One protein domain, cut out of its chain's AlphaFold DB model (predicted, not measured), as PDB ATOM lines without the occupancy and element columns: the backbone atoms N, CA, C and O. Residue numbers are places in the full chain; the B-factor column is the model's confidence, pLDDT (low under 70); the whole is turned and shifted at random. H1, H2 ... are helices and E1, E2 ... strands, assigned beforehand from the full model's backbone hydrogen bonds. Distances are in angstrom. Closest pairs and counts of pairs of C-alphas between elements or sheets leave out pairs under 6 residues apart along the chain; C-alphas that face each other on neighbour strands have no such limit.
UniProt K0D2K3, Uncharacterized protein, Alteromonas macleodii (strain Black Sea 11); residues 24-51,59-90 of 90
ATOM      1  N   GLU A  24      41.706 -50.225  14.959       97.94
ATOM      2  CA  GLU A  24      40.579 -51.118  14.741       97.94
ATOM      3  C   GLU A  24      39.711 -51.151  15.998       97.94
ATOM      4  O   GLU A  24      40.233 -51.114  17.107       97.94
ATOM      5  N   ALA A  25      38.391 -51.180  15.842       97.88
ATOM      6  CA  ALA A  25      37.460 -51.180  16.956       97.88
ATOM      7  C   ALA A  25      36.171 -51.940  16.634       97.88
ATOM      8  O   ALA A  25      35.731 -51.962  15.486       97.88
ATOM      9  N   TYR A  26      35.533 -52.518  17.650       97.25
ATOM     10  CA  TYR A  26      34.231 -53.173  17.529       97.25
ATOM     11  C   TYR A  26      33.352 -52.940  18.760       97.25
ATOM     12  O   TYR A  26      33.847 -52.660  19.855       97.25
ATOM     13  N   VAL A  27      32.037 -53.083  18.588       96.75
ATOM     14  CA  VAL A  27      31.059 -52.953  19.683       96.75
ATOM     15  C   VAL A  27      31.040 -54.230  20.529       96.75
ATOM     16  O   VAL A  27      30.435 -55.228  20.156       96.75
ATOM     17  N   ALA A  28      31.689 -54.230  21.688       95.31
ATOM     18  CA  ALA A  28      31.695 -55.388  22.583       95.31
ATOM     19  C   ALA A  28      30.347 -55.585  23.291       95.31
ATOM     20  O   ALA A  28      29.909 -56.715  23.513       95.31
ATOM     21  N   HIS A  29      29.682 -54.480  23.624       94.50
ATOM     22  CA  HIS A  29      28.376 -54.477  24.265       94.50
ATOM     23  C   HIS A  29      27.598 -53.213  23.892       94.50
ATOM     24  O   HIS A  29      28.187 -52.163  23.631       94.50
ATOM     25  N   GLN A  30      26.271 -53.314  23.887       94.88
ATOM     26  CA  GLN A  30      25.365 -52.185  23.731       94.88
ATOM     27  C   GLN A  30      24.242 -52.325  24.758       94.88
ATOM     28  O   GLN A  30      23.585 -53.365  24.816       94.88
ATOM     29  N   GLU A  31      23.999 -51.261  25.507       94.50
ATOM     30  CA  GLU A  31      22.844 -51.119  26.389       94.50
ATOM     31  C   GLU A  31      22.053 -49.859  26.023       94.50
ATOM     32  O   GLU A  31      22.538 -48.999  25.286       94.50
ATOM     33  N   THR A  32      20.823 -49.749  26.518       94.19
ATOM     34  CA  THR A  32      20.023 -48.527  26.385       94.19
ATOM     35  C   THR A  32      20.053 -47.784  27.711       94.19
ATOM     36  O   THR A  32      19.707 -48.341  28.750       94.19
ATOM     37  N   CYS A  33      20.426 -46.507  27.686       92.38
ATOM     38  CA  CYS A  33      20.254 -45.626  28.827       92.38
ATOM     39  C   CYS A  33      18.764 -45.334  29.031       92.38
ATOM     40  O   CYS A  33      18.188 -44.540  28.291       92.38
ATOM     41  N   GLU A  34      18.147 -45.930  30.049       93.69
ATOM     42  CA  GLU A  34      16.702 -45.798  30.299       93.69
ATOM     43  C   GLU A  34      16.249 -44.353  30.571       93.69
ATOM     44  O   GLU A  34      15.103 -44.002  30.310       93.69
ATOM     45  N   ILE A  35      17.143 -43.496  31.080       93.25
ATOM     46  CA  ILE A  35      16.823 -42.097  31.411       93.25
ATOM     47  C   ILE A  35      16.692 -41.239  30.147       93.25
ATOM     48  O   ILE A  35      15.850 -40.344  30.094       93.25
ATOM     49  N   PHE A  36      17.539 -41.487  29.147       91.44
ATOM     50  CA  PHE A  36      17.653 -40.656  27.944       91.44
ATOM     51  C   PHE A  36      17.183 -41.365  26.667       91.44
ATOM     52  O   PHE A  36      17.259 -40.770  25.598       91.44
ATOM     53  N   ASP A  37      16.713 -42.611  26.786       93.19
ATOM     54  CA  ASP A  37      16.272 -43.481  25.689       93.19
ATOM     55  C   ASP A  37      17.268 -43.522  24.518       93.19
ATOM     56  O   ASP A  37      16.929 -43.348  23.349       93.19
ATOM     57  N   MET A  38      18.549 -43.696  24.851       93.38
ATOM     58  CA  MET A  38      19.640 -43.655  23.878       93.38
ATOM     59  C   MET A  38      20.620 -44.814  24.071       93.38
ATOM     60  O   MET A  38      20.798 -45.271  25.204       93.38
ATOM     61  N   PRO A  39      21.277 -45.295  23.003       94.25
ATOM     62  CA  PRO A  39      22.246 -46.369  23.130       94.25
ATOM     63  C   PRO A  39      23.521 -45.888  23.833       94.25
ATOM     64  O   PRO A  39      23.987 -44.767  23.632       94.25
ATOM     65  N   ILE A  40      24.101 -46.776  24.634       95.19
ATOM     66  CA  ILE A  40      25.442 -46.656  25.192       95.19
ATOM     67  C   ILE A  40      26.246 -47.873  24.742       95.19
ATOM     68  O   ILE A  40      25.825 -49.019  24.914       95.19
ATOM     69  N   TYR A  41      27.421 -47.615  24.175       96.19
ATOM     70  CA  TYR A  41      28.311 -48.634  23.641       96.19
ATOM     71  C   TYR A  41      29.521 -48.856  24.560       96.19
ATOM     72  O   TYR A  41      30.172 -47.908  25.016       96.19
ATOM     73  N   GLU A  42      29.854 -50.129  24.779       96.50
ATOM     74  CA  GLU A  42      31.205 -50.555  25.142       96.50
ATOM     75  C   GLU A  42      31.940 -50.916  23.848       96.50
ATOM     76  O   GLU A  42      31.526 -51.813  23.110       96.50
ATOM     77  N   ILE A  43      33.024 -50.201  23.554       97.62
ATOM     78  CA  ILE A  43      33.815 -50.368  22.334       97.62
ATOM     79  C   ILE A  43      35.180 -50.915  22.720       97.62
ATOM     80  O   ILE A  43      35.913 -50.286  23.481       97.62
ATOM     81  N   HIS A  44      35.551 -52.062  22.175       98.00
ATOM     82  CA  HIS A  44      36.919 -52.559  22.254       98.00
ATOM     83  C   HIS A  44      37.715 -52.013  21.078       98.00
ATOM     84  O   HIS A  44      37.199 -51.990  19.963       98.00
ATOM     85  N   PHE A  45      38.958 -51.596  21.307       98.25
ATOM     86  CA  PHE A  45      39.840 -51.117  20.249       98.25
ATOM     87  C   PHE A  45      41.254 -51.687  20.371       98.25
ATOM     88  O   PHE A  45      41.740 -51.978  21.468       98.25
ATOM     89  N   ASP A  46      41.916 -51.779  19.225       98.19
ATOM     90  CA  ASP A  46      43.336 -52.042  19.086       98.19
ATOM     91  C   ASP A  46      43.971 -50.934  18.239       98.19
ATOM     92  O   ASP A  46      43.713 -50.790  17.041       98.19
ATOM     93  N   ASP A  47      44.782 -50.104  18.889       97.56
ATOM     94  CA  ASP A  47      45.670 -49.159  18.231       97.56
ATOM     95  C   ASP A  47      46.931 -49.909  17.814       97.56
ATOM     96  O   ASP A  47      47.900 -50.033  18.572       97.56
ATOM     97  N   ILE A  48      46.881 -50.426  16.590       96.06
ATOM     98  CA  ILE A  48      47.898 -51.296  16.003       96.06
ATOM     99  C   ILE A  48      49.246 -50.573  15.953       96.06
ATOM    100  O   ILE A  48      50.291 -51.182  16.175       96.06
ATOM    101  N   THR A  49      49.224 -49.268  15.676       96.19
ATOM    102  CA  THR A  49      50.434 -48.464  15.489       96.19
ATOM    103  C   THR A  49      51.103 -48.119  16.814       96.19
ATOM    104  O   THR A  49      52.328 -48.129  16.894       96.19
ATOM    105  N   ARG A  50      50.328 -47.815  17.862       95.12
ATOM    106  CA  ARG A  50      50.884 -47.470  19.185       95.12
ATOM    107  C   ARG A  50      50.965 -48.653  20.147       95.12
ATOM    108  O   ARG A  50      51.457 -48.474  21.258       95.12
ATOM    109  N   HIS A  51      50.495 -49.829  19.735       95.31
ATOM    110  CA  HIS A  51      50.404 -51.039  20.556       95.31
ATOM    111  C   HIS A  51      49.587 -50.827  21.837       95.31
ATOM    112  O   HIS A  51      49.974 -51.259  22.924       95.31
ATOM    113  N   ALA A  59      30.421 -44.588  25.120       94.38
ATOM    114  CA  ALA A  59      30.310 -44.030  23.779       94.38
ATOM    115  C   ALA A  59      28.831 -43.960  23.392       94.38
ATOM    116  O   ALA A  59      28.093 -44.922  23.601       94.38
ATOM    117  N   LEU A  60      28.401 -42.822  22.854       94.50
ATOM    118  CA  LEU A  60      26.999 -42.597  22.470       94.50
ATOM    119  C   LEU A  60      26.732 -42.987  21.012       94.50
ATOM    120  O   LEU A  60      25.591 -43.199  20.618       94.50
ATOM    121  N   GLU A  61      27.798 -43.114  20.221       94.81
ATOM    122  CA  GLU A  61      27.769 -43.527  18.824       94.81
ATOM    123  C   GLU A  61      28.974 -44.423  18.516       94.81
ATOM    124  O   GLU A  61      30.052 -44.268  19.094       94.81
ATOM    125  N   PHE A  62      28.817 -45.342  17.563       96.12
ATOM    126  CA  PHE A  62      29.927 -46.133  17.032       96.12
ATOM    127  C   PHE A  62      30.495 -45.473  15.767       96.12
ATOM    128  O   PHE A  62      30.203 -45.883  14.644       96.12
ATOM    129  N   THR A  63      31.287 -44.415  15.953       96.88
ATOM    130  CA  THR A  63      31.927 -43.653  14.867       96.88
ATOM    131  C   THR A  63      33.409 -43.414  15.152       96.88
ATOM    132  O   THR A  63      33.847 -43.409  16.303       96.88
ATOM    133  N   GLN A  64      34.200 -43.177  14.097       97.44
ATOM    134  CA  GLN A  64      35.615 -42.809  14.231       97.44
ATOM    135  C   GLN A  64      35.798 -41.572  15.125       97.44
ATOM    136  O   GLN A  64      36.709 -41.543  15.950       97.44
ATOM    137  N   GLU A  65      34.954 -40.553  14.958       96.94
ATOM    138  CA  GLU A  65      35.055 -39.295  15.701       96.94
ATOM    139  C   GLU A  65      34.848 -39.509  17.203       96.94
ATOM    140  O   GLU A  65      35.668 -39.061  18.006       96.94
ATOM    141  N   GLU A  66      33.816 -40.263  17.585       96.25
ATOM    142  CA  GLU A  66      33.510 -40.533  18.990       96.25
ATOM    143  C   GLU A  66      34.582 -41.406  19.659       96.25
ATOM    144  O   GLU A  66      35.022 -41.115  20.777       96.25
ATOM    145  N   ILE A  67      35.072 -42.429  18.948       97.50
ATOM    146  CA  ILE A  67      36.170 -43.286  19.416       97.50
ATOM    147  C   ILE A  67      37.425 -42.448  19.671       97.50
ATOM    148  O   ILE A  67      38.021 -42.548  20.745       97.50
ATOM    149  N   LEU A  68      37.812 -41.591  18.722       96.94
ATOM    150  CA  LEU A  68      38.986 -40.729  18.875       96.94
ATOM    151  C   LEU A  68      38.809 -39.711  19.998       96.94
ATOM    152  O   LEU A  68      39.729 -39.518  20.791       96.94
ATOM    153  N   ARG A  69      37.624 -39.106  20.121       96.88
ATOM    154  CA  ARG A  69      37.317 -38.150  21.189       96.88
ATOM    155  C   ARG A  69      37.506 -38.769  22.576       96.88
ATOM    156  O   ARG A  69      38.035 -38.106  23.468       96.88
ATOM    157  N   LEU A  70      37.061 -40.011  22.777       97.12
ATOM    158  CA  LEU A  70      37.195 -40.720  24.054       97.12
ATOM    159  C   LEU A  70      38.623 -41.223  24.281       97.12
ATOM    160  O   LEU A  70      39.158 -41.061  25.380       97.12
ATOM    161  N   TYR A  71      39.267 -41.745  23.238       96.19
ATOM    162  CA  TYR A  71      40.670 -42.148  23.263       96.19
ATOM    163  C   TYR A  71      41.589 -40.987  23.683       96.19
ATOM    164  O   TYR A  71      42.397 -41.134  24.601       96.19
ATOM    165  N   ASP A  72      41.429 -39.809  23.076       95.62
ATOM    166  CA  ASP A  72      42.282 -38.636  23.322       95.62
ATOM    167  C   ASP A  72      42.121 -38.058  24.725       95.62
ATOM    168  O   ASP A  72      43.058 -37.491  25.286       95.62
ATOM    169  N   LYS A  73      40.936 -38.226  25.315       96.12
ATOM    170  CA  LYS A  73      40.664 -37.849  26.706       96.12
ATOM    171  C   LYS A  73      41.237 -38.841  27.719       96.12
ATOM    172  O   LYS A  73      41.103 -38.607  28.917       96.12
ATOM    173  N   GLY A  74      41.823 -39.951  27.267       94.06
ATOM    174  CA  GLY A  74      42.198 -41.063  28.139       94.06
ATOM    175  C   GLY A  74      40.984 -41.777  28.743       94.06
ATOM    176  O   GLY A  74      41.108 -42.415  29.781       94.06
ATOM    177  N   GLY A  75      39.807 -41.659  28.119       93.19
ATOM    178  CA  GLY A  75      38.542 -42.250  28.567       93.19
ATOM    179  C   GLY A  75      38.426 -43.741  28.250       93.19
ATOM    180  O   GLY A  75      37.373 -44.191  27.801       93.19
ATOM    181  N   TYR A  76      39.511 -44.495  28.425       96.75
ATOM    182  CA  TYR A  76      39.565 -45.927  28.161       96.75
ATOM    183  C   TYR A  76      40.296 -46.679  29.273       96.75
ATOM    184  O   TYR A  76      41.181 -46.153  29.944       96.75
ATOM    185  N   GLU A  77      39.936 -47.946  29.440       97.56
ATOM    186  CA  GLU A  77      40.644 -48.892  30.299       97.56
ATOM    187  C   GLU A  77      41.542 -49.782  29.430       97.56
ATOM    188  O   GLU A  77      41.177 -50.132  28.305       97.56
ATOM    189  N   SER A  78      42.708 -50.181  29.947       96.50
ATOM    190  CA  SER A  78      43.547 -51.167  29.260       96.50
ATOM    191  C   SER A  78      42.829 -52.515  29.188       96.50
ATOM    192  O   SER A  78      42.225 -52.972  30.162       96.50
ATOM    193  N   LEU A  79      42.908 -53.154  28.024       96.38
ATOM    194  CA  LEU A  79      42.344 -54.469  27.761       96.38
ATOM    195  C   LEU A  79      43.480 -55.388  27.297       96.38
ATOM    196  O   LEU A  79      44.213 -55.008  26.384       96.38
ATOM    197  N   PRO A  80      43.652 -56.597  27.864       95.88
ATOM    198  CA  PRO A  80      44.657 -57.524  27.360       95.88
ATOM    199  C   PRO A  80      44.414 -57.849  25.882       95.88
ATOM    200  O   PRO A  80      43.305 -58.234  25.505       95.88
ATOM    201  N   THR A  81      45.457 -57.773  25.053       94.75
ATOM    202  CA  THR A  81      45.372 -58.037  23.605       94.75
ATOM    203  C   THR A  81      44.783 -59.415  23.286       94.75
ATOM    204  O   THR A  81      44.018 -59.558  22.337       94.75
ATOM    205  N   SER A  82      45.038 -60.424  24.123       94.75
ATOM    206  CA  SER A  82      44.448 -61.763  23.975       94.75
ATOM    207  C   SER A  82      42.925 -61.785  24.147       94.75
ATOM    208  O   SER A  82      42.246 -62.577  23.496       94.75
ATOM    209  N   ILE A  83      42.375 -60.916  25.001       93.88
ATOM    210  CA  ILE A  83      40.927 -60.762  25.171       93.88
ATOM    211  C   ILE A  83      40.343 -60.046  23.960       93.88
ATOM    212  O   ILE A  83      39.353 -60.521  23.412       93.88
ATOM    213  N   TYR A  84      40.983 -58.966  23.496       95.06
ATOM    214  CA  TYR A  84      40.559 -58.278  22.276       95.06
ATOM    215  C   TYR A  84      40.454 -59.253  21.101       95.06
ATOM    216  O   TYR A  84      39.386 -59.372  20.509       95.06
ATOM    217  N   GLN A  85      41.523 -60.010  20.834       93.38
ATOM    218  CA  GLN A  85      41.597 -60.963  19.725       93.38
ATOM    219  C   GLN A  85      40.579 -62.101  19.839       93.38
ATOM    220  O   GLN A  85      40.019 -62.510  18.829       93.38
ATOM    221  N   ARG A  86      40.312 -62.605  21.052       93.56
ATOM    222  CA  ARG A  86      39.343 -63.691  21.272       93.56
ATOM    223  C   ARG A  86      37.915 -63.299  20.882       93.56
ATOM    224  O   ARG A  86      37.160 -64.169  20.461       93.56
ATOM    225  N   TYR A  87      37.540 -62.038  21.090       92.06
ATOM    226  CA  TYR A  87      36.166 -61.558  20.896       92.06
ATOM    227  C   TYR A  87      36.008 -60.622  19.694       92.06
ATOM    228  O   TYR A  87      34.897 -60.177  19.410       92.06
ATOM    229  N   ARG A  88      37.103 -60.333  18.986       91.81
ATOM    230  CA  ARG A  88      37.089 -59.571  17.741       91.81
ATOM    231  C   ARG A  88      36.224 -60.309  16.707       91.81
ATOM    232  O   ARG A  88      36.485 -61.489  16.467       91.81
ATOM    233  N   PRO A  89      35.228 -59.648  16.091       88.44
ATOM    234  CA  PRO A  89      34.460 -60.243  15.002       88.44
ATOM    235  C   PRO A  89      35.350 -60.499  13.773       88.44
ATOM    236  O   PRO A  89      36.365 -59.821  13.581       88.44
ATOM    237  N   GLU A  90      34.986 -61.505  12.975       81.25
ATOM    238  CA  GLU A  90      35.691 -61.853  11.730       81.25
ATOM    239  C   GLU A  90      35.479 -60.814  10.626       81.25
ATOM    240  O   GLU A  90      34.314 -60.403  10.406       81.25
TER     241      GLU A  90
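This is residues 24 to 51 and 59 to 90 of the 90 residues of an uncharacterized protein of Alteromonas macleodii (strain Black Sea 11) (UniProt K0D2K3). A long hairpin of two antiparallel strands, E1 and E2, makes the length of the domain, with a short helix on either side of it: H1 near E2 on one side, H2 packed on E2 on the other. The short strand E3 joins the two helices, passing near E2, and the turn of the hairpin, residues 34 to 37, lies at one far end of the domain. The printed part has 60 residues with three named strands and two named helices, in the order E1, E2, H1, E3, H2; the sheet has the order E1 - E2 and the class is mixed, helices and strands. The whole is only just compact, close to loose, with a radius of gyration of the C-alphas of 12.2 A, and spans 36 by 24 by 18 A.

E1, residues 24 to 33, and E2, residues 38 to 47, are a hairpin, antiparallel at 160 degrees. N 26 and O 44, 2.9 A apart, and N 33 and O 38, 2.8 A apart, are within hydrogen-bond range. E1 bends by 57 degrees at residue 29. H1, residues 64 to 72, is near E2, with 5 pairs of C-alphas within 10 A. H1 is only just apart from E1, their closest C-alphas being 8.4 A apart. E3, residues 76 to 78, pairs with no named strand; it is near E2, with 6 pairs of C-alphas within 10 A. The closest C-alphas of H1 and E3 are those of Leu 70 and Tyr 76, 7.0 A apart. H2, residues 81 to 87, comes closest to E2 at the C-alphas of His 44 and Tyr 84, 6.8 A apart. H1 and H2 are apart. In H1 and H2 every O i to N i+4 pair is within hydrogen-bond range.

E1 begins at C-alpha 24, (40.579, -51.118, 14.741), and measures 25.3 A from first to last C-alpha. E2 measures 27.2 A and ends at C-alpha 47, (45.670, -49.159, 18.231). H1 measures 12.0 A, E3 6.7 A and H2 10.2 A, with C-alpha 87 at (36.166, -61.558, 20.896).

The two C-alphas farthest apart are those of Ile 35 and Thr 49, at 37.7 A. Residues 52 to 58 are not printed, and C-alphas 51 and 59 are 21.5 A apart across this cut, in the link from E2 to H1. The links E1 to E2, H1 to E3 and E3 to H2 are tight. Residue 90 is the chain's last. The mean pLDDT of the printed part is 95.1, and no printed residue is under 70.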